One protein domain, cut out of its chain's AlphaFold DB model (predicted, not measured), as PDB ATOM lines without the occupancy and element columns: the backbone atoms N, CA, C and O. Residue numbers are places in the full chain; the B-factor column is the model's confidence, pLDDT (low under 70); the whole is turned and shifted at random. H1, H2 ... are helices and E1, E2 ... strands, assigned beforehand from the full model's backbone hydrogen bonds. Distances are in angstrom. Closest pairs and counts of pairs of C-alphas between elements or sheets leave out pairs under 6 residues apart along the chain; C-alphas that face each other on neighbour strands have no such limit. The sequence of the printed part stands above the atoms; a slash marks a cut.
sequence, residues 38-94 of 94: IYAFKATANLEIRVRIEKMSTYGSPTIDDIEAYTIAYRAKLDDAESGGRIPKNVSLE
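Overview. This is residues 38 to 94 of the 94 residues of an uncharacterized protein of Triticum monococcum subsp. aegilopoides (UniProt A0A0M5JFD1). A hairpin of two strands, E1 and E2, has one long helix, H1, folding back along E2, and after H1 the last stretch returns to the hairpin, where residues 92 to 93 pair in parallel with residues 48 to 49 of E2. The 57 printed residues hold E1, E2 and H1 in that order, with an antiparallel sheet E1 - E2; the class is mixed, helices and strands. The whole is only just loose, close to compact, with a radius of gyration of the C-alphas of 12.5 A, and elongated, spanning 37 by 20 by 14 A.

Arrangement. E1, residues 38 to 43, and E2, residues 48 to 55, form a hairpin at 179 degrees; N 42 and O 50 are 2.8 A apart, within hydrogen-bond range. The closest C-alphas of E2 and H1, residues 64 to 83, are those of Ile 53 and Ile 67, 7.8 A. E1 and H1 are apart. In H1 every O i to N i+4 pair is within hydrogen-bond range.

Along the chain. E1 is 13.2 A long, from C-alpha 38 at (205.607, 190.628, 191.283). E2 measures 23.2 A. H1 measures 28.2 A and ends at C-alpha 83, (181.854, 187.531, 188.061).

Size, cuts and confidence. The C-alphas farthest apart, Thr 58 and Gly 85, are 37.3 A apart. The printed part has no cut, no link is long, and no printed residue is under 70 in pLDDT.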
ATOM      1  N   ILE A  38     206.125 189.616 190.363       94.06
ATOM      2  CA  ILE A  38     205.607 190.628 191.283       94.06
ATOM      3  C   ILE A  38     206.720 191.069 192.234       94.06
ATOM      4  O   ILE A  38     207.156 190.314 193.102       94.06
ATOM      5  N   TYR A  39     207.130 192.323 192.099       91.75
ATOM      6  CA  TYR A  39     208.025 193.001 193.028       91.75
ATOM      7  C   TYR A  39     207.260 193.610 194.208       91.75
ATOM      8  O   TYR A  39     207.679 193.534 195.365       91.75
ATOM      9  N   ALA A  40     206.104 194.217 193.931       94.00
ATOM     10  CA  ALA A  40     205.235 194.762 194.964       94.00
ATOM     11  C   ALA A  40     203.767 194.564 194.612       94.00
ATOM     12  O   ALA A  40     203.370 194.676 193.454       94.00
ATOM     13  N   PHE A  41     202.961 194.329 195.639       95.94
ATOM     14  CA  PHE A  41     201.523 194.183 195.512       95.94
ATOM     15  C   PHE A  41     200.825 194.916 196.645       95.94
ATOM     16  O   PHE A  41     201.153 194.734 197.821       95.94
ATOM     17  N   LYS A  42     199.815 195.710 196.307       96.12
ATOM     18  CA  LYS A  42     198.969 196.375 197.285       96.12
ATOM     19  C   LYS A  42     197.507 196.203 196.918       96.12
ATOM     20  O   LYS A  42     197.096 196.699 195.882       96.12
ATOM     21  N   ALA A  43     196.721 195.592 197.796       96.44
ATOM     22  CA  ALA A  43     195.269 195.716 197.778       96.44
ATOM     23  C   ALA A  43     194.853 196.752 198.829       96.44
ATOM     24  O   ALA A  43     195.340 196.729 199.962       96.44
ATOM     25  N   THR A  44     193.969 197.672 198.458       94.50
ATOM     26  CA  THR A  44     193.484 198.728 199.354       94.50
ATOM     27  C   THR A  44     192.011 198.534 199.705       94.50
ATOM     28  O   THR A  44     191.258 197.871 198.992       94.50
ATOM     29  N   ALA A  45     191.569 199.160 200.799       92.19
ATOM     30  CA  ALA A  45     190.158 199.161 201.186       92.19
ATOM     31  C   ALA A  45     189.245 199.867 200.159       92.19
ATOM     32  O   ALA A  45     188.044 199.620 200.149       92.19
ATOM     33  N   ASN A  46     189.814 200.688 199.269       94.31
ATOM     34  CA  ASN A  46     189.088 201.451 198.251       94.31
ATOM     35  C   ASN A  46     188.923 200.685 196.927       94.31
ATOM     36  O   ASN A  46     188.699 201.308 195.896       94.31
ATOM     37  N   LEU A  47     189.045 199.351 196.952       96.31
ATOM     38  CA  LEU A  47     188.949 198.486 195.767       96.31
ATOM     39  C   LEU A  47     190.014 198.789 194.705       96.31
ATOM     40  O   LEU A  47     189.781 198.602 193.521       96.31
ATOM     41  N   GLU A  48     191.194 199.228 195.131       97.12
ATOM     42  CA  GLU A  48     192.334 199.457 194.243       97.12
ATOM     43  C   GLU A  48     193.396 198.387 194.475       97.12
ATOM     44  O   GLU A  48     193.763 198.101 195.624       97.12
ATOM     45  N   ILE A  49     193.901 197.832 193.377       97.69
ATOM     46  CA  ILE A  49     195.105 197.014 193.327       97.69
ATOM     47  C   ILE A  49     196.216 197.849 192.702       97.69
ATOM     48  O   ILE A  49     196.028 198.401 191.624       97.69
ATOM     49  N   ARG A  50     197.381 197.881 193.349       96.44
ATOM     50  CA  ARG A  50     198.630 198.339 192.739       96.44
ATOM     51  C   ARG A  50     199.580 197.169 192.603       96.44
ATOM     52  O   ARG A  50     199.889 196.528 193.615       96.44
ATOM     53  N   VAL A  51     200.067 196.910 191.399       95.56
ATOM     54  CA  VAL A  51     201.035 195.848 191.132       95.56
ATOM     55  C   VAL A  51     202.276 196.428 190.465       95.56
ATOM     56  O   VAL A  51     202.209 197.200 189.520       95.56
ATOM     57  N   ARG A  52     203.449 196.066 190.980       94.06
ATOM     58  CA  ARG A  52     204.732 196.352 190.334       94.06
ATOM     59  C   ARG A  52     205.352 195.042 189.919       94.06
ATOM     60  O   ARG A  52     205.519 194.164 190.767       94.06
ATOM     61  N   ILE A  53     205.706 194.946 188.647       94.25
ATOM     62  CA  ILE A  53     206.373 193.786 188.072       94.25
ATOM     63  C   ILE A  53     207.809 194.116 187.661       94.25
ATOM     64  O   ILE A  53     208.121 195.256 187.322       94.25
ATOM     65  N   GLU A  54     208.668 193.106 187.685       93.94
ATOM     66  CA  GLU A  54     210.055 193.157 187.219       93.94
ATOM     67  C   GLU A  54     210.307 192.076 186.173       93.94
ATOM     68  O   GLU A  54     209.695 191.005 186.224       93.94
ATOM     69  N   LYS A  55     211.227 192.361 185.244       94.56
ATOM     70  CA  LYS A  55     211.642 191.428 184.200       94.56
ATOM     71  C   LYS A  55     212.918 190.699 184.605       94.56
ATOM     72  O   LYS A  55     213.956 191.319 184.848       94.56
ATOM     73  N   MET A  56     212.843 189.375 184.665       92.19
ATOM     74  CA  MET A  56     213.913 188.528 185.191       92.19
ATOM     75  C   MET A  56     215.015 188.277 184.164       92.19
ATOM     76  O   MET A  56     216.188 188.266 184.527       92.19
ATOM     77  N   SER A  57     214.670 188.124 182.884       89.12
ATOM     78  CA  SER A  57     215.622 187.887 181.791       89.12
ATOM     79  C   SER A  57     216.636 189.017 181.605       89.12
ATOM     80  O   SER A  57     217.774 188.768 181.206       89.12
ATOM     81  N   THR A  58     216.253 190.252 181.924       86.25
ATOM     82  CA  THR A  58     217.118 191.436 181.837       86.25
ATOM     83  C   THR A  58     217.517 191.998 183.203       86.25
ATOM     84  O   THR A  58     218.272 192.969 183.241       86.25
ATOM     85  N   TYR A  59     217.053 191.392 184.309       74.12
ATOM     86  CA  TYR A  59     217.201 191.897 185.683       74.12
ATOM     87  C   TYR A  59     216.912 193.404 185.782       74.12
ATOM     88  O   TYR A  59     217.718 194.182 186.296       74.12
ATOM     89  N   GLY A  60     215.774 193.828 185.230       80.81
ATOM     90  CA  GLY A  60     215.452 195.243 185.082       80.81
ATOM     91  C   GLY A  60     213.974 195.523 184.840       80.81
ATOM     92  O   GLY A  60     213.110 194.656 184.985       80.81
ATOM     93  N   SER A  61     213.687 196.775 184.485       88.25
ATOM     94  CA  SER A  61     212.322 197.224 184.226       88.25
ATOM     95  C   SER A  61     211.717 196.490 183.020       88.25
ATOM     96  O   SER A  61     212.390 196.364 181.992       88.25
ATOM     97  N   PRO A  62     210.455 196.045 183.112       94.25
ATOM     98  CA  PRO A  62     209.728 195.515 181.966       94.25
ATOM     99  C   PRO A  62     209.525 196.594 180.895       94.25
ATOM    100  O   PRO A  62     209.552 197.795 181.184       94.25
ATOM    101  N   THR A  63     209.334 196.167 179.647       95.69
ATOM    102  CA  THR A  63     208.951 197.081 178.564       95.69
ATOM    103  C   THR A  63     207.491 197.510 178.716       95.69
ATOM    104  O   THR A  63     206.740 196.948 179.513       95.69
ATOM    105  N   ILE A  64     207.060 198.506 177.938       95.69
ATOM    106  CA  ILE A  64     205.641 198.875 177.905       95.69
ATOM    107  C   ILE A  64     204.770 197.718 177.399       95.69
ATOM    108  O   ILE A  64     203.743 197.444 178.010       95.69
ATOM    109  N   ASP A  65     205.236 196.968 176.395       96.81
ATOM    110  CA  ASP A  65     204.533 195.792 175.869       96.81
ATOM    111  C   ASP A  65     204.384 194.694 176.936       96.81
ATOM    112  O   ASP A  65     203.323 194.085 177.060       96.81
ATOM    113  N   ASP A  66     205.428 194.460 177.745       96.31
ATOM    114  CA  ASP A  66     205.376 193.517 178.869       96.31
ATOM    115  C   ASP A  66     204.317 193.951 179.901       96.31
ATOM    116  O   ASP A  66     203.531 193.132 180.385       96.31
ATOM    117  N   ILE A  67     204.281 195.249 180.231       96.19
ATOM    118  CA  ILE A  67     203.318 195.829 181.177       96.19
ATOM    119  C   ILE A  67     201.891 195.713 180.636       96.19
ATOM    120  O   ILE A  67     200.992 195.307 181.375       96.19
ATOM    121  N   GLU A  68     201.665 196.041 179.364       97.50
ATOM    122  CA  GLU A  68     200.349 195.945 178.729       97.50
ATOM    123  C   GLU A  68     199.861 194.494 178.680       97.50
ATOM    124  O   GLU A  68     198.731 194.213 179.090       97.50
ATOM    125  N   ALA A  69     200.721 193.558 178.268       98.06
ATOM    126  CA  ALA A  69     200.388 192.138 178.221       98.06
ATOM    127  C   ALA A  69     200.028 191.592 179.612       98.06
ATOM    128  O   ALA A  69     199.002 190.920 179.769       98.06
ATOM    129  N   TYR A  70     200.824 191.921 180.635       98.00
ATOM    130  CA  TYR A  70     200.540 191.528 182.015       98.00
ATOM    131  C   TYR A  70     199.229 192.142 182.521       98.00
ATOM    132  O   TYR A  70     198.408 191.450 183.123       98.00
ATOM    133  N   THR A  71     199.001 193.429 182.247       97.62
ATOM    134  CA  THR A  71     197.796 194.153 182.679       97.62
ATOM    135  C   THR A  71     196.534 193.553 182.065       97.62
ATOM    136  O   THR A  71     195.553 193.348 182.779       97.62
ATOM    137  N   ILE A  72     196.558 193.216 180.772       98.38
ATOM    138  CA  ILE A  72     195.437 192.560 180.081       98.38
ATOM    139  C   ILE A  72     195.158 191.182 180.692       98.38
ATOM    140  O   ILE A  72     194.011 190.878 181.031       98.38
ATOM    141  N   ALA A  73     196.196 190.362 180.869       98.50
ATOM    142  CA  ALA A  73     196.054 189.021 181.431       98.50
ATOM    143  C   ALA A  73     195.516 189.059 182.870       98.50
ATOM    144  O   ALA A  73     194.620 188.290 183.229       98.50
ATOM    145  N   TYR A  74     196.020 189.985 183.688       98.56
ATOM    146  CA  TYR A  74     195.574 190.116 185.065       98.56
ATOM    147  C   TYR A  74     194.162 190.687 185.168       98.56
ATOM    148  O   TYR A  74     193.356 190.175 185.944       98.56
ATOM    149  N   ARG A  75     193.810 191.669 184.331       98.50
ATOM    150  CA  ARG A  75     192.439 192.175 184.241       98.50
ATOM    151  C   ARG A  75     191.447 191.058 183.912       98.50
ATOM    152  O   ARG A  75     190.458 190.934 184.623       98.50
ATOM    153  N   ALA A  76     191.744 190.196 182.939       98.50
ATOM    154  CA  ALA A  76     190.867 189.073 182.594       98.50
ATOM    155  C   ALA A  76     190.625 188.125 183.788       98.50
ATOM    156  O   ALA A  76     189.493 187.736 184.068       98.50
ATOM    157  N   LYS A  77     191.678 187.806 184.552       98.50
ATOM    158  CA  LYS A  77     191.574 186.990 185.775       98.50
ATOM    159  C   LYS A  77     190.741 187.662 186.869       98.50
ATOM    160  O   LYS A  77     189.994 186.977 187.571       98.50
ATOM    161  N   LEU A  78     190.883 188.980 187.027       98.56
ATOM    162  CA  LEU A  78     190.081 189.762 187.965       98.56
ATOM    163  C   LEU A  78     188.610 189.752 187.546       98.56
ATOM    164  O   LEU A  78     187.773 189.426 188.377       98.56
ATOM    165  N   ASP A  79     188.297 189.996 186.273       98.38
ATOM    166  CA  ASP A  79     186.920 190.029 185.763       98.38
ATOM    167  C   ASP A  79     186.193 188.682 185.973       98.38
ATOM    168  O   ASP A  79     185.028 188.644 186.396       98.38
ATOM    169  N   ASP A  80     186.895 187.560 185.781       98.31
ATOM    170  CA  ASP A  80     186.390 186.217 186.096       98.31
ATOM    171  C   ASP A  80     186.134 186.029 187.603       98.31
ATOM    172  O   ASP A  80     185.163 185.389 188.021       98.31
ATOM    173  N   ALA A  81     187.010 186.572 188.452       98.31
ATOM    174  CA  ALA A  81     186.865 186.515 189.905       98.31
ATOM    175  C   ALA A  81     185.734 187.416 190.421       98.31
ATOM    176  O   ALA A  81     184.998 186.997 191.319       98.31
ATOM    177  N   GLU A  82     185.548 188.602 189.835       98.00
ATOM    178  CA  GLU A  82     184.429 189.503 190.122       98.00
ATOM    179  C   GLU A  82     183.098 188.846 189.745       98.00
ATOM    180  O   GLU A  82     182.145 188.843 190.532       98.00
ATOM    181  N   SER A  83     183.040 188.235 188.559       97.75
ATOM    182  CA  SER A  83     181.854 187.531 188.061       97.75
ATOM    183  C   SER A  83     181.499 186.322 188.929       97.75
ATOM    184  O   SER A  83     180.322 186.063 189.182       97.75
ATOM    185  N   GLY A  84     182.513 185.617 189.439       97.44
ATOM    186  CA  GLY A  84     182.358 184.509 190.381       97.44
ATOM    187  C   GLY A  84     182.136 184.923 191.841       97.44
ATOM    188  O   GLY A  84     181.992 184.048 192.692       97.44
ATOM    189  N   GLY A  85     182.140 186.223 192.159       97.38
ATOM    190  CA  GLY A  85     181.988 186.730 193.528       97.38
ATOM    191  C   GLY A  85     183.149 186.388 194.470       97.38
ATOM    192  O   GLY A  85     182.988 186.468 195.687       97.38
ATOM    193  N   ARG A  86     184.311 186.002 193.927       97.94
ATOM    194  CA  ARG A  86     185.531 185.690 194.697       97.94
ATOM    195  C   ARG A  86     186.244 186.952 195.181       97.94
ATOM    196  O   ARG A  86     186.924 186.920 196.202       97.94
ATOM    197  N   ILE A  87     186.045 188.063 194.472       98.31
ATOM    198  CA  ILE A  87     186.485 189.409 194.851       98.31
ATOM    199  C   ILE A  87     185.319 190.411 194.668       98.31
ATOM    200  O   ILE A  87     184.313 190.066 194.037       98.31
ATOM    201  N   PRO A  88     185.392 191.635 195.228       97.94
ATOM    202  CA  PRO A  88     184.384 192.672 195.017       97.94
ATOM    203  C   PRO A  88     184.307 193.104 193.555       97.94
ATOM    204  O   PRO A  88     185.278 192.987 192.826       97.94
ATOM    205  N   LYS A  89     183.172 193.676 193.155       96.81
ATOM    206  CA  LYS A  89     183.017 194.273 191.824       96.81
ATOM    207  C   LYS A  89     183.719 195.624 191.723       96.81
ATOM    208  O   LYS A  89     183.730 196.371 192.704       96.81
ATOM    209  N   ASN A  90     184.130 195.983 190.508       95.00
ATOM    210  CA  ASN A  90     184.721 197.279 190.159       95.00
ATOM    211  C   ASN A  90     186.081 197.536 190.825       95.00
ATOM    212  O   ASN A  90     186.368 198.661 191.239       95.00
ATOM    213  N   VAL A  91     186.915 196.505 190.943       97.19
ATOM    214  CA  VAL A  91     188.289 196.653 191.419       97.19
ATOM    215  C   VAL A  91     189.132 197.355 190.349       97.19
ATOM    216  O   VAL A  91     189.221 196.913 189.200       97.19
ATOM    217  N   SER A  92     189.781 198.463 190.704       97.44
ATOM    218  CA  SER A  92     190.745 199.137 189.831       97.44
ATOM    219  C   SER A  92     192.115 198.454 189.899       97.44
ATOM    220  O   SER A  92     192.486 197.867 190.914       97.44
ATOM    221  N   LEU A  93     192.856 198.511 188.791       97.25
ATOM    222  CA  LEU A  93     194.202 197.953 188.658       97.25
ATOM    223  C   LEU A  93     195.126 199.066 188.165       97.25
ATOM    224  O   LEU A  93     194.820 199.678 187.140       97.25
ATOM    225  N   GLU A  94     196.204 199.302 188.907       91.25
ATOM    226  CA  GLU A  94     197.303 200.233 188.617       91.25
ATOM    227  C   GLU A  94     198.647 199.496 188.611       91.25
ATOM    228  O   GLU A  94     198.873 198.647 189.512       91.25
TER     229      GLU A  94